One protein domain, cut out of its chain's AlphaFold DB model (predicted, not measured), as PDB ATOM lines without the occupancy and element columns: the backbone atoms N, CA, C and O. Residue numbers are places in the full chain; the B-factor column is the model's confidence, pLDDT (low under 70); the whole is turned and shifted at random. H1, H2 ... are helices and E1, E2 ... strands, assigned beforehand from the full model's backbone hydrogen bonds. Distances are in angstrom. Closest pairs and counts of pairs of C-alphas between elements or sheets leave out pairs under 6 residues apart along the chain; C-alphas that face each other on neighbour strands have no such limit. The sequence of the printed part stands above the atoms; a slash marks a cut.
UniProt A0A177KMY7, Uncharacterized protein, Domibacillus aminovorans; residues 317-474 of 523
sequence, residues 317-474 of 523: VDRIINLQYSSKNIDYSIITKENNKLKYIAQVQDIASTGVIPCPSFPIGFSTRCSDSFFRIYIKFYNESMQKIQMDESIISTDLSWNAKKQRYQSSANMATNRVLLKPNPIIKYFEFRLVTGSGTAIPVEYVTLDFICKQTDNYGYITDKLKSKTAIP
ATOM      1  N   VAL A 317       1.028 -19.169 -31.561       69.06
ATOM      2  CA  VAL A 317       2.152 -18.829 -32.431       69.06
ATOM      3  C   VAL A 317       3.300 -18.326 -31.570       69.06
ATOM      4  O   VAL A 317       3.237 -17.217 -31.043       69.06
ATOM      5  N   ASP A 318       4.363 -19.116 -31.486       72.00
ATOM      6  CA  ASP A 318       5.588 -18.748 -30.791       72.00
ATOM      7  C   ASP A 318       6.662 -18.351 -31.790       72.00
ATOM      8  O   ASP A 318       7.078 -19.141 -32.641       72.00
ATOM      9  N   ARG A 319       7.177 -17.130 -31.655       73.94
ATOM     10  CA  ARG A 319       8.366 -16.732 -32.400       73.94
ATOM     11  C   ARG A 319       9.595 -17.390 -31.783       73.94
ATOM     12  O   ARG A 319       9.952 -17.106 -30.642       73.94
ATOM     13  N   ILE A 320      10.245 -18.251 -32.556       73.56
ATOM     14  CA  ILE A 320      11.452 -18.973 -32.141       73.56
ATOM     15  C   ILE A 320      12.708 -18.276 -32.659       73.56
ATOM     16  O   ILE A 320      13.736 -18.279 -31.989       73.56
ATOM     17  N   ILE A 321      12.632 -17.653 -33.839       75.12
ATOM     18  CA  ILE A 321      13.732 -16.862 -34.400       75.12
ATOM     19  C   ILE A 321      13.209 -15.481 -34.763       75.12
ATOM     20  O   ILE A 321      12.171 -15.359 -35.417       75.12
ATOM     21  N   ASN A 322      13.958 -14.455 -34.367       79.25
ATOM     22  CA  ASN A 322      13.765 -13.075 -34.793       79.25
ATOM     23  C   ASN A 322      15.128 -12.427 -35.077       79.25
ATOM     24  O   ASN A 322      15.773 -11.880 -34.179       79.25
ATOM     25  N   LEU A 323      15.598 -12.539 -36.317       75.69
ATOM     26  CA  LEU A 323      16.822 -11.885 -36.767       75.69
ATOM     27  C   LEU A 323      16.456 -10.592 -37.472       75.69
ATOM     28  O   LEU A 323      15.684 -10.601 -38.418       75.69
ATOM     29  N   GLN A 324      17.034  -9.492 -37.025       80.56
ATOM     30  CA  GLN A 324      16.915  -8.172 -37.626       80.56
ATOM     31  C   GLN A 324      18.254  -7.453 -37.485       80.56
ATOM     32  O   GLN A 324      19.140  -7.906 -36.758       80.56
ATOM     33  N   TYR A 325      18.426  -6.318 -38.158       75.00
ATOM     34  CA  TYR A 325      19.679  -5.558 -38.086       75.00
ATOM     35  C   TYR A 325      20.112  -5.207 -36.651       75.00
ATOM     36  O   TYR A 325      21.303  -5.230 -36.327       75.00
ATOM     37  N   SER A 326      19.151  -4.930 -35.769       72.00
ATOM     38  CA  SER A 326      19.404  -4.650 -34.355       72.00
ATOM     39  C   SER A 326      19.696  -5.898 -33.514       72.00
ATOM     40  O   SER A 326      20.146  -5.751 -32.381       72.00
ATOM     41  N   SER A 327      19.510  -7.118 -34.038       65.88
ATOM     42  CA  SER A 327      19.813  -8.349 -33.301       65.88
ATOM     43  C   SER A 327      21.311  -8.423 -32.987       65.88
ATOM     44  O   SER A 327      22.165  -8.162 -33.842       65.88
ATOM     45  N   LYS A 328      21.636  -8.751 -31.734       59.22
ATOM     46  CA  LYS A 328      23.016  -8.746 -31.217       59.22
ATOM     47  C   LYS A 328      23.648 -10.141 -31.146       59.22
ATOM     48  O   LYS A 328      24.863 -10.253 -31.264       59.22
ATOM     49  N   ASN A 329      22.830 -11.192 -31.082       56.97
ATOM     50  CA  ASN A 329      23.251 -12.597 -31.038       56.97
ATOM     51  C   ASN A 329      23.276 -13.221 -32.439       56.97
ATOM     52  O   ASN A 329      22.537 -14.161 -32.705       56.97
ATOM     53  N   ILE A 330      24.062 -12.656 -33.357       61.00
ATOM     54  CA  ILE A 330      24.166 -13.141 -34.740       61.00
ATOM     55  C   ILE A 330      25.529 -13.802 -34.955       61.00
ATOM     56  O   ILE A 330      26.547 -13.264 -34.525       61.00
ATOM     57  N   ASP A 331      25.564 -14.941 -35.651       65.12
ATOM     58  CA  ASP A 331      26.821 -15.494 -36.153       65.12
ATOM     59  C   ASP A 331      27.339 -14.629 -37.315       65.12
ATOM     60  O   ASP A 331      26.883 -14.717 -38.458       65.12
ATOM     61  N   TYR A 332      28.303 -13.763 -37.003       65.00
ATOM     62  CA  TYR A 332      28.904 -12.853 -37.974       65.00
ATOM     63  C   TYR A 332      29.781 -13.555 -39.021       65.00
ATOM     64  O   TYR A 332      30.185 -12.918 -39.993       65.00
ATOM     65  N   SER A 333      30.068 -14.856 -38.874       67.00
ATOM     66  CA  SER A 333      30.782 -15.614 -39.912       67.00
ATOM     67  C   SER A 333      29.928 -15.848 -41.165       67.00
ATOM     68  O   SER A 333      30.467 -16.057 -42.251       67.00
ATOM     69  N   ILE A 334      28.600 -15.754 -41.030       70.12
ATOM     70  CA  ILE A 334      27.631 -15.974 -42.112       70.12
ATOM     71  C   ILE A 334      26.780 -14.738 -42.434       70.12
ATOM     72  O   ILE A 334      26.136 -14.702 -43.487       70.12
ATOM     73  N   ILE A 335      26.769 -13.729 -41.553       76.38
ATOM     74  CA  ILE A 335      25.936 -12.523 -41.661       76.38
ATOM     75  C   ILE A 335      26.774 -11.268 -41.419       76.38
ATOM     76  O   ILE A 335      27.442 -11.119 -40.401       76.38
ATOM     77  N   THR A 336      26.665 -10.307 -42.327       80.81
ATOM     78  CA  THR A 336      27.221  -8.957 -42.187       80.81
ATOM     79  C   THR A 336      26.096  -7.939 -42.032       80.81
ATOM     80  O   THR A 336      24.966  -8.177 -42.455       80.81
ATOM     81  N   LYS A 337      26.379  -6.806 -41.392       80.81
ATOM     82  CA  LYS A 337      25.426  -5.705 -41.214       80.81
ATOM     83  C   LYS A 337      25.743  -4.604 -42.227       80.81
ATOM     84  O   LYS A 337      26.873  -4.134 -42.269       80.81
ATOM     85  N   GLU A 338      24.763  -4.200 -43.031       82.75
ATOM     86  CA  GLU A 338      24.916  -3.167 -44.064       82.75
ATOM     87  C   GLU A 338      23.654  -2.295 -44.112       82.75
ATOM     88  O   GLU A 338      22.567  -2.815 -44.337       82.75
ATOM     89  N   ASN A 339      23.776  -0.979 -43.902       84.94
ATOM     90  CA  ASN A 339      22.686   0.001 -44.072       84.94
ATOM     91  C   ASN A 339      21.350  -0.387 -43.406       84.94
ATOM     92  O   ASN A 339      20.307  -0.398 -44.055       84.94
ATOM     93  N   ASN A 340      21.371  -0.720 -42.112       81.94
ATOM     94  CA  ASN A 340      20.194  -1.197 -41.370       81.94
ATOM     95  C   ASN A 340      19.591  -2.524 -41.883       81.94
ATOM     96  O   ASN A 340      18.444  -2.843 -41.572       81.94
ATOM     97  N   LYS A 341      20.364  -3.326 -42.630       83.44
ATOM     98  CA  LYS A 341      19.991  -4.655 -43.137       83.44
ATOM     99  C   LYS A 341      21.038  -5.719 -42.793       83.44
ATOM    100  O   LYS A 341      22.211  -5.426 -42.554       83.44
ATOM    101  N   LEU A 342      20.606  -6.972 -42.764       81.38
ATOM    102  CA  LEU A 342      21.429  -8.168 -42.623       81.38
ATOM    103  C   LEU A 342      21.774  -8.716 -44.007       81.38
ATOM    104  O   LEU A 342      20.894  -9.105 -44.768       81.38
ATOM    105  N   LYS A 343      23.055  -8.791 -44.339       84.25
ATOM    106  CA  LYS A 343      23.545  -9.364 -45.590       84.25
ATOM    107  C   LYS A 343      24.205 -10.703 -45.324       84.25
ATOM    108  O   LYS A 343      25.250 -10.788 -44.682       84.25
ATOM    109  N   TYR A 344      23.577 -11.746 -45.835       78.88
ATOM    110  CA  TYR A 344      23.996 -13.127 -45.657       78.88
ATOM    111  C   TYR A 344      24.956 -13.539 -46.770       78.88
ATOM    112  O   TYR A 344      24.823 -13.080 -47.900       78.88
ATOM    113  N   ILE A 345      25.906 -14.424 -46.485       75.75
ATOM    114  CA  ILE A 345      26.819 -14.943 -47.512       75.75
ATOM    115  C   ILE A 345      26.068 -15.663 -48.648       75.75
ATOM    116  O   ILE A 345      25.053 -16.328 -48.442       75.75
ATOM    117  N   ALA A 346      26.609 -15.563 -49.863       71.19
ATOM    118  CA  ALA A 346      26.063 -16.129 -51.102       71.19
ATOM    119  C   ALA A 346      26.269 -17.659 -51.227       71.19
ATOM    120  O   ALA A 346      26.634 -18.171 -52.286       71.19
ATOM    121  N   GLN A 347      26.106 -18.404 -50.134       79.75
ATOM    122  CA  GLN A 347      26.280 -19.856 -50.073       79.75
ATOM    123  C   GLN A 347      25.224 -20.461 -49.160       79.75
ATOM    124  O   GLN A 347      24.876 -19.845 -48.160       79.75
ATOM    125  N   VAL A 348      24.765 -21.676 -49.475       82.44
ATOM    126  CA  VAL A 348      23.812 -22.420 -48.639       82.44
ATOM    127  C   VAL A 348      24.485 -22.781 -47.317       82.44
ATOM    128  O   VAL A 348      25.317 -23.686 -47.263       82.44
ATOM    129  N   GLN A 349      24.094 -22.085 -46.261       82.62
ATOM    130  CA  GLN A 349      24.580 -22.251 -44.904       82.62
ATOM    131  C   GLN A 349      23.410 -22.271 -43.930       82.62
ATOM    132  O   GLN A 349      22.364 -21.658 -44.157       82.62
ATOM    133  N   ASP A 350      23.585 -23.026 -42.851       80.31
ATOM    134  CA  ASP A 350      22.588 -23.117 -41.799       80.31
ATOM    135  C   ASP A 350      22.639 -21.855 -40.945       80.31
ATOM    136  O   ASP A 350      23.678 -21.510 -40.398       80.31
ATOM    137  N   ILE A 351      21.503 -21.180 -40.828       74.94
ATOM    138  CA  ILE A 351      21.357 -19.982 -39.994       74.94
ATOM    139  C   ILE A 351      20.839 -20.382 -38.622       74.94
ATOM    140  O   ILE A 351      21.237 -19.826 -37.605       74.94
ATOM    141  N   ALA A 352      19.931 -21.357 -38.603       74.56
ATOM    142  CA  ALA A 352      19.389 -21.916 -37.383       74.56
ATOM    143  C   ALA A 352      18.908 -23.347 -37.610       74.56
ATOM    144  O   ALA A 352      18.459 -23.714 -38.698       74.56
ATOM    145  N   SER A 353      18.959 -24.148 -36.552       79.12
ATOM    146  CA  SER A 353      18.386 -25.489 -36.512       79.12
ATOM    147  C   SER A 353      17.681 -25.684 -35.184       79.12
ATOM    148  O   SER A 353      18.182 -25.250 -34.160       79.12
ATOM    149  N   THR A 354      16.551 -26.375 -35.176       71.12
ATOM    150  CA  THR A 354      15.873 -26.773 -33.935       71.12
ATOM    151  C   THR A 354      16.567 -27.933 -33.228       71.12
ATOM    152  O   THR A 354      16.090 -28.403 -32.197       71.12
ATOM    153  N   GLY A 355      17.631 -28.489 -33.819       79.75
ATOM    154  CA  GLY A 355      18.087 -29.836 -33.502       79.75
ATOM    155  C   GLY A 355      16.956 -30.861 -33.657       79.75
ATOM    156  O   GLY A 355      15.886 -30.565 -34.191       79.75
ATOM    157  N   VAL A 356      17.189 -32.085 -33.185       81.62
ATOM    158  CA  VAL A 356      16.143 -33.117 -33.176       81.62
ATOM    159  C   VAL A 356      15.257 -32.934 -31.946       81.62
ATOM    160  O   VAL A 356      15.757 -32.922 -30.816       81.62
ATOM    161  N   ILE A 357      13.953 -32.783 -32.151       82.19
ATOM    162  CA  ILE A 357      12.965 -32.596 -31.083       82.19
ATOM    163  C   ILE A 357      11.781 -33.551 -31.241       82.19
ATOM    164  O   ILE A 357      11.490 -33.961 -32.365       82.19
ATOM    165  N   PRO A 358      11.110 -33.927 -30.135       82.06
ATOM    166  CA  PRO A 358       9.932 -34.785 -30.193       82.06
ATOM    167  C   PRO A 358       8.847 -34.194 -31.096       82.06
ATOM    168  O   PRO A 358       8.508 -33.016 -30.981       82.06
ATOM    169  N   CYS A 359       8.306 -35.023 -31.982       79.88
ATOM    170  CA  CYS A 359       7.128 -34.701 -32.769       79.88
ATOM    171  C   CYS A 359       5.891 -34.985 -31.909       79.88
ATOM    172  O   CYS A 359       5.733 -36.116 -31.442       79.88
ATOM    173  N   PRO A 360       5.019 -33.998 -31.668       72.31
ATOM    174  CA  PRO A 360       3.791 -34.241 -30.933       72.31
ATOM    175  C   PRO A 360       2.811 -35.100 -31.743       72.31
ATOM    176  O   PRO A 360       2.897 -35.209 -32.966       72.31
ATOM    177  N   SER A 361       1.835 -35.678 -31.042       72.75
ATOM    178  CA  SER A 361       0.725 -36.441 -31.630       72.75
ATOM    179  C   SER A 361      -0.357 -35.561 -32.276       72.75
ATOM    180  O   SER A 361      -1.347 -36.082 -32.784       72.75
ATOM    181  N   PHE A 362      -0.183 -34.239 -32.267       69.44
ATOM    182  CA  PHE A 362      -1.095 -33.255 -32.850       69.44
ATOM    183  C   PHE A 362      -0.403 -32.447 -33.962       69.44
ATOM    184  O   PHE A 362       0.827 -32.404 -34.008       69.44
ATOM    185  N   PRO A 363      -1.165 -31.821 -34.883       72.19
ATOM    186  CA  PRO A 363      -0.583 -31.058 -35.983       72.19
ATOM    187  C   PRO A 363       0.266 -29.882 -35.493       72.19
ATOM    188  O   PRO A 363      -0.140 -29.147 -34.588       72.19
ATOM    189  N   ILE A 364       1.413 -29.673 -36.137       74.56
ATOM    190  CA  ILE A 364       2.300 -28.531 -35.882       74.56
ATOM    191  C   ILE A 364       2.709 -27.862 -37.182       74.56
ATOM    192  O   ILE A 364       2.851 -28.517 -38.212       74.56
ATOM    193  N   GLY A 365       2.937 -26.560 -37.127       77.88
ATOM    194  CA  GLY A 365       3.331 -25.742 -38.253       77.88
ATOM    195  C   GLY A 365       4.557 -24.889 -37.966       77.88
ATOM    196  O   GLY A 365       4.880 -24.565 -36.825       77.88
ATOM    197  N   PHE A 366       5.228 -24.503 -39.041       77.56
ATOM    198  CA  PHE A 366       6.315 -23.542 -39.052       77.56
ATOM    199  C   PHE A 366       6.021 -22.490 -40.111       77.56
ATOM    200  O   PHE A 366       5.642 -22.818 -41.234       77.56
ATOM    201  N   SER A 367       6.221 -21.224 -39.779       80.38
ATOM    202  CA  SER A 367       6.125 -20.118 -40.721       80.38
ATOM    203  C   SER A 367       7.406 -19.312 -40.662       80.38
ATOM    204  O   SER A 367       7.761 -18.768 -39.624       80.38
ATOM    205  N   THR A 368       8.086 -19.194 -41.794       77.19
ATOM    206  CA  THR A 368       9.208 -18.268 -41.954       77.19
ATOM    207  C   THR A 368       8.758 -17.048 -42.728       77.19
ATOM    208  O   THR A 368       8.012 -17.179 -43.702       77.19
ATOM    209  N   ARG A 369       9.206 -15.871 -42.299       80.50
ATOM    210  CA  ARG A 369       8.993 -14.610 -43.011       80.50
ATOM    211  C   ARG A 369      10.304 -13.862 -43.112       80.50
ATOM    212  O   ARG A 369      11.051 -13.788 -42.143       80.50
ATOM    213  N   CYS A 370      10.561 -13.295 -44.271       79.44
ATOM    214  CA  CYS A 370      11.697 -12.443 -44.531       79.44
ATOM    215  C   CYS A 370      11.244 -11.245 -45.363       79.44
ATOM    216  O   CYS A 370      10.308 -11.361 -46.154       79.44
ATOM    217  N   SER A 371      11.920 -10.108 -45.196       81.31
ATOM    218  CA  SER A 371      11.704  -8.933 -46.045       81.31
ATOM    219  C   SER A 371      12.017  -9.194 -47.524       81.31
ATOM    220  O   SER A 371      11.560  -8.436 -48.368       81.31
ATOM    221  N   ASP A 372      12.797 -10.236 -47.832       83.62
ATOM    222  CA  ASP A 372      13.254 -10.554 -49.180       83.62
ATOM    223  C   ASP A 372      13.366 -12.062 -49.436       83.62
ATOM    224  O   ASP A 372      13.452 -12.903 -48.537       83.62
ATOM    225  N   SER A 373      13.372 -12.413 -50.715       81.50
ATOM    226  CA  SER A 373      13.404 -13.793 -51.195       81.50
ATOM    227  C   SER A 373      14.813 -14.380 -51.120       81.50
ATOM    228  O   SER A 373      15.533 -14.401 -52.113       81.50
ATOM    229  N   PHE A 374      15.232 -14.851 -49.942       82.06
ATOM    230  CA  PHE A 374      16.608 -15.335 -49.755       82.06
ATOM    231  C   PHE A 374      16.759 -16.609 -48.912       82.06
ATOM    232  O   PHE A 374      17.855 -17.152 -48.846       82.06
ATOM    233  N   PHE A 375      15.703 -17.151 -48.307       82.38
ATOM    234  CA  PHE A 375      15.837 -18.290 -47.386       82.38
ATOM    235  C   PHE A 375      15.176 -19.558 -47.914       82.38
ATOM    236  O   PHE A 375      14.272 -19.512 -48.752       82.38
ATOM    237  N   ARG A 376      15.637 -20.705 -47.406       86.56
ATOM    238  CA  ARG A 376      14.990 -22.005 -47.595       86.56
ATOM    239  C   ARG A 376      14.818 -22.717 -46.263       86.56
ATOM    240  O   ARG A 376      15.562 -22.486 -45.310       86.56
ATOM    241  N   ILE A 377      13.866 -23.636 -46.231       86.69
ATOM    242  CA  ILE A 377      13.627 -24.517 -45.092       86.69
ATOM    243  C   ILE A 377      14.084 -25.926 -45.442       86.69
ATOM    244  O   ILE A 377      13.801 -26.406 -46.540       86.69
ATOM    245  N   TYR A 378      14.713 -26.607 -44.485       90.19
ATOM    246  CA  TYR A 378      14.890 -28.056 -44.497       90.19
ATOM    247  C   TYR A 378      14.181 -28.709 -43.318       90.19
ATOM    248  O   TYR A 378      14.283 -28.222 -42.196       90.19
ATOM    249  N   ILE A 379      13.543 -29.855 -43.560       88.81
ATOM    250  CA  ILE A 379      12.955 -30.679 -42.500       88.81
ATOM    251  C   ILE A 379      13.374 -32.133 -42.653       88.81
ATOM    252  O   ILE A 379      13.283 -32.711 -43.737       88.81
ATOM    253  N   LYS A 380      13.832 -32.728 -41.552       90.44
ATOM    254  CA  LYS A 380      14.118 -34.163 -41.444       90.44
ATOM    255  C   LYS A 380      13.205 -34.793 -40.403       90.44
ATOM    256  O   LYS A 380      12.910 -34.158 -39.395       90.44
ATOM    257  N   PHE A 381      12.841 -36.051 -40.623       89.00
ATOM    258  CA  PHE A 381      12.028 -36.841 -39.700       89.00
ATOM    259  C   PHE A 381      12.769 -38.077 -39.235       89.00
ATOM    260  O   PHE A 381      13.563 -38.652 -39.984       89.00
ATOM    261  N   TYR A 382      12.470 -38.487 -38.009       90.81
ATOM    262  CA  TYR A 382      13.080 -39.638 -37.372       90.81
ATOM    263  C   TYR A 382      12.015 -40.504 -36.695       90.81
ATOM    264  O   TYR A 382      11.027 -39.990 -36.156       90.81
ATOM    265  N   ASN A 383      12.227 -41.817 -36.731       90.12
ATOM    266  CA  ASN A 383      11.401 -42.787 -36.016       90.12
ATOM    267  C   ASN A 383      11.784 -42.862 -34.526       90.12
ATOM    268  O   ASN A 383      12.640 -42.115 -34.052       90.12
ATOM    269  N   GLU A 384      11.158 -43.775 -33.784       90.81
ATOM    270  CA  GLU A 384      11.419 -43.989 -32.352       90.81
ATOM    271  C   GLU A 384      12.881 -44.352 -32.050       90.81
ATOM    272  O   GLU A 384      13.445 -43.900 -31.061       90.81
ATOM    273  N   SER A 385      13.534 -45.083 -32.956       92.50
ATOM    274  CA  SER A 385      14.954 -45.442 -32.865       92.50
ATOM    275  C   SER A 385      15.903 -44.346 -33.371       92.50
ATOM    276  O   SER A 385      17.078 -44.621 -33.606       92.50
ATOM    277  N   MET A 386      15.418 -43.113 -33.581       88.50
ATOM    278  CA  MET A 386      16.187 -41.972 -34.102       88.50
ATOM    279  C   MET A 386      16.805 -42.205 -35.493       88.50
ATOM    280  O   MET A 386      17.729 -41.501 -35.910       88.50
ATOM    281  N   GLN A 387      16.281 -43.165 -36.253       90.81
ATOM    282  CA  GLN A 387      16.679 -43.391 -37.638       90.81
ATOM    283  C   GLN A 387      15.895 -42.456 -38.554       90.81
ATOM    284  O   GLN A 387      14.691 -42.260 -38.378       90.81
ATOM    285  N   LYS A 388      16.578 -41.880 -39.551       89.31
ATOM    286  CA  LYS A 388      15.937 -41.010 -40.543       89.31
ATOM    287  C   LYS A 388      14.890 -41.787 -41.326       89.31
ATOM    288  O   LYS A 388      15.181 -42.847 -41.877       89.31
ATOM    289  N   ILE A 389      13.702 -41.212 -41.426       85.00
ATOM    290  CA  ILE A 389      12.619 -41.774 -42.225       85.00
ATOM    291  C   ILE A 389      12.871 -41.419 -43.693       85.00
ATOM    292  O   ILE A 389      13.093 -40.255 -44.033       85.00
ATOM    293  N   GLN A 390      12.858 -42.430 -44.562       78.81
ATOM    294  CA  GLN A 390      12.902 -42.264 -46.015       78.81
ATOM    295  C   GLN A 390      11.454 -42.282 -46.533       78.81
ATOM    296  O   GLN A 390      10.690 -43.163 -46.163       78.81
ATOM    297  N   MET A 391      11.069 -41.233 -47.258       67.19
ATOM    298  CA  MET A 391       9.715 -40.652 -47.278       67.19
ATOM    299  C   MET A 391       8.527 -41.471 -47.797       67.19
ATOM    300  O   MET A 391       8.670 -42.317 -48.673       67.19
ATOM    301  N   ASP A 392       7.356 -40.986 -47.360       57.78
ATOM    302  CA  ASP A 392       6.034 -40.973 -48.008       57.78
ATOM    303  C   ASP A 392       5.536 -39.498 -48.056       57.78
ATOM    304  O   ASP A 392       5.824 -38.719 -47.139       57.78
ATOM    305  N   GLU A 393       4.826 -39.101 -49.118       57.72
ATOM    306  CA  GLU A 393       4.265 -37.758 -49.381       57.72
ATOM    307  C   GLU A 393       3.100 -37.380 -48.448       57.72
ATOM    308  O   GLU A 393       2.754 -36.205 -48.327       57.72
ATOM    309  N   SER A 394       2.531 -38.336 -47.708       59.81
ATOM    310  CA  SER A 394       1.363 -38.128 -46.831       59.81
ATOM    311  C   SER A 394       1.596 -37.252 -45.578       59.81
ATOM    312  O   SER A 394       0.646 -36.914 -44.866       59.81
ATOM    313  N   ILE A 395       2.845 -36.862 -45.290       62.34
ATOM    314  CA  ILE A 395       3.277 -36.296 -43.996       62.34
ATOM    315  C   ILE A 395       3.244 -34.753 -43.956       62.34
ATOM    316  O   ILE A 395       3.069 -34.164 -42.882       62.34
ATOM    317  N   ILE A 396       3.394 -34.081 -45.103       60.97
ATOM    318  CA  ILE A 396       3.479 -32.614 -45.214       60.97
ATOM    319  C   ILE A 396       2.419 -32.101 -46.197       60.97
ATOM    320  O   ILE A 396       2.131 -32.753 -47.189       60.97
ATOM    321  N   SER A 397       1.829 -30.927 -45.938       56.94
ATOM    322  CA  SER A 397       0.772 -30.339 -46.797       56.94
ATOM    323  C   SER A 397       1.123 -28.978 -47.418       56.94
ATOM    324  O   SER A 397       0.264 -28.113 -47.536       56.94
ATOM    325  N   THR A 398       2.389 -28.749 -47.777       62.19
ATOM    326  CA  THR A 398       2.901 -27.419 -48.173       62.19
ATOM    327  C   THR A 398       3.912 -27.472 -49.325       62.19
ATOM    328  O   THR A 398       4.238 -28.558 -49.791       62.19
ATOM    329  N   ASP A 399       4.475 -26.314 -49.711       66.81
ATOM    330  CA  ASP A 399       5.466 -26.079 -50.792       66.81
ATOM    331  C   ASP A 399       6.850 -26.750 -50.594       66.81
ATOM    332  O   ASP A 399       7.881 -26.251 -51.059       66.81
ATOM    333  N   LEU A 400       6.924 -27.856 -49.852       78.44
ATOM    334  CA  LEU A 400       8.158 -28.612 -49.680       78.44
ATOM    335  C   LEU A 400       8.218 -29.770 -50.671       78.44
ATOM    336  O   LEU A 400       7.266 -30.520 -50.843       78.44
ATOM    337  N   SER A 401       9.395 -29.966 -51.252       84.56
ATOM    338  CA  SER A 401       9.718 -31.115 -52.095       84.56
ATOM    339  C   SER A 401      10.603 -32.099 -51.339       84.56
ATOM    340  O   SER A 401      11.474 -31.701 -50.555       84.56
ATOM    341  N   TRP A 402      10.410 -33.397 -51.575       86.75
ATOM    342  CA  TRP A 402      11.330 -34.411 -51.066       86.75
ATOM    343  C   TRP A 402      12.666 -34.357 -51.793       86.75
ATOM    344  O   TRP A 402      12.737 -34.401 -53.019       86.75
ATOM    345  N   ASN A 403      13.754 -34.373 -51.032       86.44
ATOM    346  CA  ASN A 403      15.085 -34.619 -51.552       86.44
ATOM    347  C   ASN A 403      15.557 -36.005 -51.108       86.44
ATOM    348  O   ASN A 403      16.144 -36.149 -50.034       86.44
ATOM    349  N   ALA A 404      15.351 -37.014 -51.958       83.88
ATOM    350  CA  ALA A 404      15.717 -38.402 -51.669       83.88
ATOM    351  C   ALA A 404      17.204 -38.574 -51.326       83.88
ATOM    352  O   ALA A 404      17.547 -39.243 -50.354       83.88
ATOM    353  N   LYS A 405      18.095 -37.890 -52.054       85.56
ATOM    354  CA  LYS A 405      19.550 -37.965 -51.834       85.56
ATOM    355  C   LYS A 405      19.967 -37.435 -50.461       85.56
ATOM    356  O   LYS A 405      20.959 -37.887 -49.896       85.56
ATOM    357  N   LYS A 406      19.261 -36.427 -49.946       86.06
ATOM    358  CA  LYS A 406      19.556 -35.795 -48.650       86.06
ATOM    359  C   LYS A 406      18.619 -36.249 -47.530       86.06
ATOM    360  O   LYS A 406      18.843 -35.841 -46.390       86.06
ATOM    361  N   GLN A 407      17.632 -37.085 -47.852       87.56
ATOM    362  CA  GLN A 407      16.602 -37.605 -46.953       87.56
ATOM    363  C   GLN A 407      15.955 -36.496 -46.123       87.56
ATOM    364  O   GLN A 407      15.970 -36.515 -44.890       87.56
ATOM    365  N   ARG A 408      15.476 -35.461 -46.813       89.38
ATOM    366  CA  ARG A 408      14.844 -34.298 -46.188       89.38
ATOM    367  C   ARG A 408      13.816 -33.675 -47.111       89.38
ATOM    368  O   ARG A 408      13.998 -33.685 -48.327       89.38
ATOM    369  N   TYR A 409      12.813 -33.050 -46.526       88.31
ATOM    370  CA  TYR A 409      11.969 -32.103 -47.233       88.31
ATOM    371  C   TYR A 409      12.668 -30.752 -47.330       88.31
ATOM    372  O   TYR A 409      13.394 -30.355 -46.413       88.31
ATOM    373  N   GLN A 410      12.467 -30.051 -48.441       88.69
ATOM    374  CA  GLN A 410      13.055 -28.738 -48.662       88.69
ATOM    375  C   GLN A 410      12.155 -27.823 -49.489       88.69
ATOM    376  O   GLN A 410      11.508 -28.282 -50.428       88.69
ATOM    377  N   SER A 411      12.149 -26.531 -49.166       86.50
ATOM    378  CA  SER A 411      11.453 -25.539 -49.984       86.50
ATOM    379  C   SER A 411      12.278 -25.129 -51.206       86.50
ATOM    380  O   SER A 411      13.471 -25.459 -51.330       86.50
ATOM    381  N   SER A 412      11.631 -24.409 -52.122       83.75
ATOM    382  CA  SER A 412      12.294 -23.792 -53.268       83.75
ATOM    383  C   SER A 412      13.404 -22.835 -52.841       83.75
ATOM    384  O   SER A 412      13.502 -22.388 -51.697       83.75
ATOM    385  N   ALA A 413      14.284 -22.535 -53.792       77.19
ATOM    386  CA  ALA A 413      15.285 -21.506 -53.603       77.19
ATOM    387  C   ALA A 413      14.652 -20.155 -53.321       77.19
ATOM    388  O   ALA A 413      13.734 -19.779 -54.039       77.19
ATOM    389  N   ASN A 414      15.230 -19.413 -52.373       80.88
ATOM    390  CA  ASN A 414      15.053 -17.969 -52.295       80.88
ATOM    391  C   ASN A 414      13.573 -17.592 -52.109       80.88
ATOM    392  O   ASN A 414      12.991 -16.934 -52.958       80.88
ATOM    393  N   MET A 415      12.943 -18.038 -51.021       74.62
ATOM    394  CA  MET A 415      11.543 -17.713 -50.726       74.62
ATOM    395  C   MET A 415      11.452 -16.680 -49.600       74.62
ATOM    396  O   MET A 415      12.081 -16.849 -48.554       74.62
ATOM    397  N   ALA A 416      10.657 -15.622 -49.802       74.44
ATOM    398  CA  ALA A 416      10.416 -14.589 -48.787       74.44
ATOM    399  C   ALA A 416       9.492 -15.074 -47.662       74.44
ATOM    400  O   ALA A 416       9.598 -14.651 -46.515       74.44
ATOM    401  N   THR A 417       8.571 -15.985 -47.972       75.62
ATOM    402  CA  THR A 417       7.703 -16.628 -46.984       75.62
ATOM    403  C   THR A 417       7.644 -18.109 -47.291       75.62
ATOM    404  O   THR A 417       7.305 -18.483 -48.406       75.62
ATOM    405  N   ASN A 418       7.942 -18.950 -46.304       74.50
ATOM    406  CA  ASN A 418       7.675 -20.381 -46.396       74.50
ATOM    407  C   ASN A 418       6.817 -20.793 -45.221       74.50
ATOM    408  O   ASN A 418       7.030 -20.350 -44.092       74.50
ATOM    409  N   ARG A 419       5.890 -21.694 -45.488       73.38
ATOM    410  CA  ARG A 419       4.959 -22.203 -44.502       73.38
ATOM    411  C   ARG A 419       4.957 -23.710 -44.608       73.38
ATOM    412  O   ARG A 419       4.913 -24.238 -45.711       73.38
ATOM    413  N   VAL A 420       5.057 -24.380 -43.472       73.44
ATOM    414  CA  VAL A 420       5.107 -25.833 -43.403       73.44
ATOM    415  C   VAL A 420       4.117 -26.312 -42.371       73.44
ATOM    416  O   VAL A 420       4.123 -25.809 -41.255       73.44
ATOM    417  N   LEU A 421       3.316 -27.305 -42.735       72.31
ATOM    418  CA  LEU A 421       2.485 -28.047 -41.805       72.31
ATOM    419  C   LEU A 421       2.925 -29.500 -41.783       72.31
ATOM    420  O   LEU A 421       2.995 -30.151 -42.827       72.31
ATOM    421  N   LEU A 422       3.130 -29.998 -40.574       73.38
ATOM    422  CA  LEU A 422       3.386 -31.391 -40.278       73.38
ATOM    423  C   LEU A 422       2.103 -32.024 -39.748       73.38
ATOM    424  O   LEU A 422       1.569 -31.609 -38.712       73.38
ATOM    425  N   LYS A 423       1.602 -33.025 -40.473       71.31
ATOM    426  CA  LYS A 423       0.475 -33.838 -40.015       71.31
ATOM    427  C   LYS A 423       0.980 -34.879 -39.009       71.31
ATOM    428  O   LYS A 423       2.084 -35.400 -39.190       71.31
ATOM    429  N   PRO A 424       0.193 -35.218 -37.972       69.38
ATOM    430  CA  PRO A 424       0.517 -36.329 -37.091       69.38
ATOM    431  C   PRO A 424       0.737 -37.600 -37.903       69.38
ATOM    432  O   PRO A 424      -0.093 -37.963 -38.736       69.38
ATOM    433  N   ASN A 425       1.844 -38.283 -37.643       79.06
ATOM    434  CA  ASN A 425       2.135 -39.568 -38.251       79.06
ATOM    435  C   ASN A 425       2.651 -40.514 -37.160       79.06
ATOM    436  O   ASN A 425       3.580 -40.146 -36.439       79.06
ATOM    437  N   PRO A 426       2.086 -41.727 -37.023       80.38
ATOM    438  CA  PRO A 426       2.439 -42.633 -35.933       80.38
ATOM    439  C   PRO A 426       3.910 -43.076 -35.956       80.38
ATOM    440  O   PRO A 426       4.450 -43.415 -34.900       80.38
ATOM    441  N   ILE A 427       4.560 -43.044 -37.124       84.88
ATOM    442  CA  ILE A 427       5.955 -43.458 -37.323       84.88
ATOM    443  C   ILE A 427       6.927 -42.341 -36.920       84.88
ATOM    444  O   ILE A 427       8.017 -42.621 -36.423       84.88
ATOM    445  N   ILE A 428       6.547 -41.075 -37.103       85.81
ATOM    446  CA  ILE A 428       7.411 -39.926 -36.814       85.81
ATOM    447  C   ILE A 428       7.379 -39.646 -35.320       85.81
ATOM    448  O   ILE A 428       6.371 -39.201 -34.778       85.81
ATOM    449  N   LYS A 429       8.510 -39.872 -34.654       87.38
ATOM    450  CA  LYS A 429       8.669 -39.540 -33.234       87.38
ATOM    451  C   LYS A 429       9.472 -38.275 -33.020       87.38
ATOM    452  O   LYS A 429       9.309 -37.628 -31.991       87.38
ATOM    453  N   TYR A 430      10.291 -37.887 -33.997       87.94
ATOM    454  CA  TYR A 430      11.095 -36.677 -33.905       87.94
ATOM    455  C   TYR A 430      11.236 -35.976 -35.249       87.94
ATOM    456  O   TYR A 430      11.143 -36.594 -36.313       87.94
ATOM    457  N   PHE A 431      11.528 -34.682 -35.197       87.88
ATOM    458  CA  PHE A 431      11.851 -33.893 -36.376       87.88
ATOM    459  C   PHE A 431      12.993 -32.911 -36.104       87.88
ATOM    460  O   PHE A 431      13.291 -32.571 -34.961       87.88
ATOM    461  N   GLU A 432      13.645 -32.474 -37.176       88.56
ATOM    462  CA  GLU A 432      14.634 -31.396 -37.177       88.56
ATOM    463  C   GLU A 432      14.246 -30.393 -38.259       88.56
ATOM    464  O   GLU A 432      14.197 -30.748 -39.437       88.56
ATOM    465  N   PHE A 433      14.010 -29.148 -37.862       86.38
ATOM    466  CA  PHE A 433      13.788 -28.023 -38.754       86.38
ATOM    467  C   PHE A 433      15.074 -27.203 -38.871       86.38
ATOM    468  O   PHE A 433      15.735 -26.932 -37.869       86.38
ATOM    469  N   ARG A 434      15.428 -26.779 -40.085       86.88
ATOM    470  CA  ARG A 434      16.586 -25.914 -40.338       86.88
ATOM    471  C   ARG A 434      16.189 -24.764 -41.246       86.88
ATOM    472  O   ARG A 434      15.598 -24.985 -42.303       86.88
ATOM    473  N   LEU A 435      16.564 -23.558 -40.844       84.62
ATOM    474  CA  LEU A 435      16.517 -22.367 -41.676       84.62
ATOM    475  C   LEU A 435      17.890 -22.185 -42.311       84.62
ATOM    476  O   LEU A 435      18.896 -22.099 -41.603       84.62
ATOM    477  N   VAL A 436      17.928 -22.125 -43.636       87.06
ATOM    478  CA  VAL A 436      19.174 -21.993 -44.388       87.06
ATOM    479  C   VAL A 436      19.112 -20.820 -45.347       87.06
ATOM    480  O   VAL A 436      18.039 -20.453 -45.837       87.06
ATOM    481  N   THR A 437      20.267 -20.243 -45.646       85.75
ATOM    482  CA  THR A 437      20.392 -19.288 -46.744       85.75
ATOM    483  C   THR A 437      20.102 -19.976 -48.077       85.75
ATOM    484  O   THR A 437      20.281 -21.185 -48.274       85.75
ATOM    485  N   GLY A 438      19.612 -19.176 -49.008       80.31
ATOM    486  CA  GLY A 438      19.352 -19.542 -50.379       80.31
ATOM    487  C   GLY A 438      20.623 -19.782 -51.185       80.31
ATOM    488  O   GLY A 438      21.732 -19.876 -50.666       80.31
ATOM    489  N   SER A 439      20.448 -19.916 -52.494       74.38
ATOM    490  CA  SER A 439      21.570 -20.023 -53.433       74.38
ATOM    491  C   SER A 439      21.542 -18.821 -54.367       74.38
ATOM    492  O   SER A 439      20.491 -18.544 -54.947       74.38
ATOM    493  N   GLY A 440      22.678 -18.157 -54.556       74.88
ATOM    494  CA  GLY A 440      22.792 -16.977 -55.413       74.88
ATOM    495  C   GLY A 440      23.389 -15.785 -54.671       74.88
ATOM    496  O   GLY A 440      23.894 -15.934 -53.561       74.88
ATOM    497  N   THR A 441      23.354 -14.614 -55.304       78.31
ATOM    498  CA  THR A 441      23.938 -13.373 -54.780       78.31
ATOM    499  C   THR A 441      23.347 -13.008 -53.420       78.31
ATOM    500  O   THR A 441      22.136 -13.051 -53.243       78.31
ATOM    501  N   ALA A 442      24.209 -12.631 -52.476       75.00
ATOM    502  CA  ALA A 442      23.839 -12.125 -51.160       75.00
ATOM    503  C   ALA A 442      22.888 -10.919 -51.272       75.00
ATOM    504  O   ALA A 442      23.300  -9.869 -51.768       75.00
ATOM    505  N   ILE A 443      21.648 -11.058 -50.795       78.25
ATOM    506  CA  ILE A 443      20.669  -9.963 -50.743       78.25
ATOM    507  C   ILE A 443      20.600  -9.442 -49.300       78.25
ATOM    508  O   ILE A 443      20.442 -10.249 -48.380       78.25
ATOM    509  N   PRO A 444      20.738  -8.122 -49.067       83.56
ATOM    510  CA  PRO A 444      20.484  -7.532 -47.758       83.56
ATOM    511  C   PRO A 444      19.002  -7.637 -47.388       83.56
ATOM    512  O   PRO A 444      18.151  -7.134 -48.113       83.56
ATOM    513  N   VAL A 445      18.695  -8.232 -46.238       81.00
ATOM    514  CA  VAL A 445      17.332  -8.404 -45.721       81.00
ATOM    515  C   VAL A 445      17.158  -7.645 -44.406       81.00
ATOM    516  O   VAL A 445      18.066  -7.583 -43.585       81.00
ATOM    517  N   GLU A 446      15.999  -7.044 -44.180       79.50
ATOM    518  CA  GLU A 446      15.712  -6.266 -42.967       79.50
ATOM    519  C   GLU A 446      15.464  -7.178 -41.768       79.50
ATOM    520  O   GLU A 446      15.942  -6.907 -40.664       79.50
ATOM    521  N   TYR A 447      14.753  -8.283 -41.999       78.62
ATOM    522  CA  TYR A 447      14.450  -9.260 -40.966       78.62
ATOM    523  C   TYR A 447      14.270 -10.673 -41.520       78.62
ATOM    524  O   TYR A 447      13.957 -10.873 -42.696       78.62
ATOM    525  N   VAL A 448      14.403 -11.649 -40.626       81.75
ATOM    526  CA  VAL A 448      14.032 -13.049 -40.811       81.75
ATOM    527  C   VAL A 448      13.396 -13.560 -39.525       81.75
ATOM    528  O   VAL A 448      14.021 -13.539 -38.464       81.75
ATOM    529  N   THR A 449      12.168 -14.059 -39.613       79.62
ATOM    530  CA  THR A 449      11.485 -14.706 -38.493       79.62
ATOM    531  C   THR A 449      11.222 -16.175 -38.779       79.62
ATOM    532  O   THR A 449      10.971 -16.564 -39.920       79.62
ATOM    533  N   LEU A 450      11.249 -16.983 -37.721       80.81
ATOM    534  CA  LEU A 450      10.685 -18.329 -37.687       80.81
ATOM    535  C   LEU A 450       9.669 -18.371 -36.554       80.81
ATOM    536  O   LEU A 450      10.028 -18.231 -35.385       80.81
ATOM    537  N   ASP A 451       8.422 -18.599 -36.924       78.25
ATOM    538  CA  ASP A 451       7.310 -18.784 -36.013       78.25
ATOM    539  C   ASP A 451       6.939 -20.278 -35.997       78.25
ATOM    540  O   ASP A 451       6.808 -20.903 -37.053       78.25
ATOM    541  N   PHE A 452       6.777 -20.860 -34.813       78.12
ATOM    542  CA  PHE A 452       6.154 -22.166 -34.612       78.12
ATOM    543  C   PHE A 452       4.689 -21.983 -34.279       78.12
ATOM    544  O   PHE A 452       4.313 -21.060 -33.566       78.12
ATOM    545  N   ILE A 453       3.869 -22.859 -34.833       74.31
ATOM    546  CA  ILE A 453       2.421 -22.781 -34.768       74.31
ATOM    547  C   ILE A 453       1.939 -24.135 -34.281       74.31
ATOM    548  O   ILE A 453       2.185 -25.142 -34.940       74.31
ATOM    549  N   CYS A 454       1.219 -24.201 -33.171       70.25
ATOM    550  CA  CYS A 454       0.516 -25.432 -32.831       70.25
ATOM    551  C   CYS A 454      -0.698 -25.180 -31.952       70.25
ATOM    552  O   CYS A 454      -0.892 -24.084 -31.436       70.25
ATOM    553  N   LYS A 455      -1.526 -26.213 -31.780       66.69
ATOM    554  CA  LYS A 455      -2.668 -26.132 -30.872       66.69
ATOM    555  C   LYS A 455      -2.178 -25.989 -29.427       66.69
ATOM    556  O   LYS A 455      -1.236 -26.682 -29.033       66.69
ATOM    557  N   GLN A 456      -2.815 -25.119 -28.646       60.16
ATOM    558  CA  GLN A 456      -2.560 -25.028 -27.211       60.16
ATOM    559  C   GLN A 456      -2.954 -26.362 -26.553       60.16
ATOM    560  O   GLN A 456      -4.107 -26.787 -26.603       60.16
ATOM    561  N   THR A 457      -1.961 -27.066 -26.017       64.25
ATOM    562  CA  THR A 457      -2.093 -28.349 -25.311       64.25
ATOM    563  C   THR A 457      -1.132 -28.351 -24.124       64.25
ATOM    564  O   THR A 457      -0.201 -27.542 -24.092       64.25
ATOM    565  N   ASP A 458      -1.298 -29.280 -23.183       47.56
ATOM    566  CA  ASP A 458      -0.492 -29.351 -21.949       47.56
ATOM    567  C   ASP A 458       1.024 -29.502 -22.200       47.56
ATOM    568  O   ASP A 458       1.842 -29.153 -21.355       47.56
ATOM    569  N   ASN A 459       1.422 -29.950 -23.398       59.81
ATOM    570  CA  ASN A 459       2.823 -30.132 -23.794       59.81
ATOM    571  C   ASN A 459       3.405 -28.963 -24.613       59.81
ATOM    572  O   ASN A 459       4.549 -29.051 -25.068       59.81
ATOM    573  N   TYR A 460       2.646 -27.880 -24.816       63.59
ATOM    574  CA  TYR A 460       3.060 -26.721 -25.614       63.59
ATOM    575  C   TYR A 460       4.374 -26.107 -25.116       63.59
ATOM    576  O   TYR A 460       5.353 -26.061 -25.863       63.59
ATOM    577  N   GLY A 461       4.408 -25.701 -23.838       62.16
ATOM    578  CA  GLY A 461       5.542 -24.981 -23.246       62.16
ATOM    579  C   GLY A 461       6.849 -25.769 -23.343       62.16
ATOM    580  O   GLY A 461       7.887 -25.241 -23.734       62.16
ATOM    581  N   TYR A 462       6.777 -27.081 -23.115       64.19
ATOM    582  CA  TYR A 462       7.927 -27.974 -23.222       64.19
ATOM    583  C   TYR A 462       8.535 -28.013 -24.632       64.19
ATOM    584  O   TYR A 462       9.759 -28.022 -24.793       64.19
ATOM    585  N   ILE A 463       7.691 -28.050 -25.669       63.84
ATOM    586  CA  ILE A 463       8.149 -28.091 -27.062       63.84
ATOM    587  C   ILE A 463       8.749 -26.740 -27.453       63.84
ATOM    588  O   ILE A 463       9.826 -26.712 -28.051       63.84
ATOM    589  N   THR A 464       8.112 -25.629 -27.079       63.56
ATOM    590  CA  THR A 464       8.612 -24.282 -27.383       63.56
ATOM    591  C   THR A 464       9.919 -23.961 -26.671       63.56
ATOM    592  O   THR A 464      10.812 -23.378 -27.282       63.56
ATOM    593  N   ASP A 465      10.098 -24.410 -25.430       65.06
ATOM    594  CA  ASP A 465      11.341 -24.205 -24.681       65.06
ATOM    595  C   ASP A 465      12.492 -25.036 -25.261       65.06
ATOM    596  O   ASP A 465      13.623 -24.557 -25.409       65.06
ATOM    597  N   LYS A 466      12.209 -26.277 -25.682       63.53
ATOM    598  CA  LYS A 466      13.173 -27.107 -26.422       63.53
ATOM    599  C   LYS A 466      13.528 -26.525 -27.781       63.53
ATOM    600  O   LYS A 466      14.685 -26.601 -28.184       63.53
ATOM    601  N   LEU A 467      12.548 -25.965 -28.483       63.19
ATOM    602  CA  LEU A 467      12.759 -25.272 -29.745       63.19
ATOM    603  C   LEU A 467      13.700 -24.087 -29.532       63.19
ATOM    604  O   LEU A 467      14.789 -24.098 -30.095       63.19
ATOM    605  N   LYS A 468      13.338 -23.154 -28.644       63.38
ATOM    606  CA  LYS A 468      14.114 -21.939 -28.336       63.38
ATOM    607  C   LYS A 468      15.538 -22.251 -27.866       63.38
ATOM    608  O   LYS A 468      16.484 -21.634 -28.350       63.38
ATOM    609  N   SER A 469      15.711 -23.250 -26.995       56.81
ATOM    610  CA  SER A 469      17.034 -23.656 -26.490       56.81
ATOM    611  C   SER A 469      17.942 -24.296 -27.541       56.81
ATOM    612  O   SER A 469      19.161 -24.187 -27.434       56.81
ATOM    613  N   LYS A 470      17.381 -24.950 -28.565       55.84
ATOM    614  CA  LYS A 470      18.163 -25.601 -29.627       55.84
ATOM    615  C   LYS A 470      18.363 -24.736 -30.870       55.84
ATOM    616  O   LYS A 470      19.348 -24.946 -31.568       55.84
ATOM    617  N   THR A 471      17.477 -23.768 -31.123       52.47
ATOM    618  CA  THR A 471      17.622 -22.745 -32.178       52.47
ATOM    619  C   THR A 471      18.491 -21.561 -31.783       52.47
ATOM    620  O   THR A 471      18.699 -20.673 -32.609       52.47
ATOM    621  N   ALA A 472      18.978 -21.513 -30.542       51.47
ATOM    622  CA  ALA A 472      19.892 -20.476 -30.098       51.47
ATOM    623  C   ALA A 472      21.139 -20.451 -30.990       51.47
ATOM    624  O   ALA A 472      21.774 -21.482 -31.221       51.47
ATOM    625  N   ILE A 473      21.487 -19.265 -31.491       50.69
ATOM    626  CA  ILE A 473      22.733 -19.046 -32.226       50.69
ATOM    627  C   ILE A 473      23.879 -19.344 -31.249       50.69
ATOM    628  O   ILE A 473      23.986 -18.656 -30.231       50.69
ATOM    629  N   PRO A 474      24.702 -20.382 -31.489       43.91
ATOM    630  CA  PRO A 474      25.733 -20.772 -30.542       43.91
ATOM    631  C   PRO A 474      26.768 -19.654 -30.433       43.91
ATOM    632  O   PRO A 474      27.509 -19.397 -31.381       43.91
TER     633      PRO A 474
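AT A GLANCE: This is residues 317 to 474 of the 523 residues of an uncharacterized protein of Domibacillus aminovorans (UniProt A0A177KMY7). Two sheets stand partly face to face as a sandwich: E1, E11, E5 and E9 make one, E4, E10, E6, E8 and E7 the other. H1 packs over E1 and E11, and the small hairpin of E2 and E3 lies at one end of the longest axis. Both large sheets are antiparallel, in the orders given. The printed part has 158 residues, with eleven named strands, E1 to E11, and then one named helix, H1; the class is mostly strand, though under half of the residues are in named elements. It is compact, with a radius of gyration of the C-alphas of 15.4 A, and spans 48 by 34 by 23 A.

HOW THE PARTS SIT: Start at E1, residues 317 to 324, which bends by 62 degrees at residue 320; its antiparallel neighbour is E11, residues 447 to 455, with N 318 and O 452 within hydrogen-bond range at 2.8 A. Next come E5, residues 364 to 370, with N 367 and O 451 at 2.8 A, and the edge strand E9, residues 417 to 422, with N 366 and O 420 at 2.8 A. E2, residues 335 to 338, and E3, residues 341 to 344, form a hairpin, with N 336 and O 343 at 2.8 A. In the other sheet, look from the edge strand E4, residues 350 to 353, to E10, residues 430 to 437, where N 351 and O 435 are 2.9 A apart. E6, residues 375 to 382, is the next neighbour of E10, with N 378 and O 434 at 2.9 A and N 434 and O 378 at 2.8 A, both within hydrogen-bond range. E8, residues 408 to 410, is its neighbour, with N 379 and O 409 at 2.9 A, and forms a hairpin with E7, residues 401 to 403, with N 401 and O 410 at 2.8 A. The facing parts of the two sheets are 10.6 A centre to centre, their strands at 24 degrees; the closest C-alphas of E6 and E9 are those of Ile 377 and Asn 418, 7.4 A apart. H1, residues 460 to 470, is on the sheet of E1 in two layers, a helix on one face of a sheet: its height over the sheet is 9.1 A, and it runs along the strands, at 20 degrees to E1 on the local plane. Its closest C-alphas to E1 are those of Lys 468 and Ile 320, 5.5 A apart. In H1 every O i to N i+4 pair is within hydrogen-bond range.

IN THESE COORDINATES: Find C-alpha 317 at (2.152, -18.829, -32.431), from which E1 runs 18.9 A. E5 measures 20.5 A, E6 23.7 A, E10 23.5 A and E11 26.1 A. H1 runs 15.7 A to C-alpha 470 at (18.163, -25.601, -29.627).

THE WHOLE: The C-alphas of Asn 339 and Pro 426 are the two farthest apart, at 47.9 A. The printed part has no cut, and its long link is E6 to E7, residues 383 to 400. Confidence is under 70 in 39 residues, among them 327 to 333, 391 to 399 and 455 to 474.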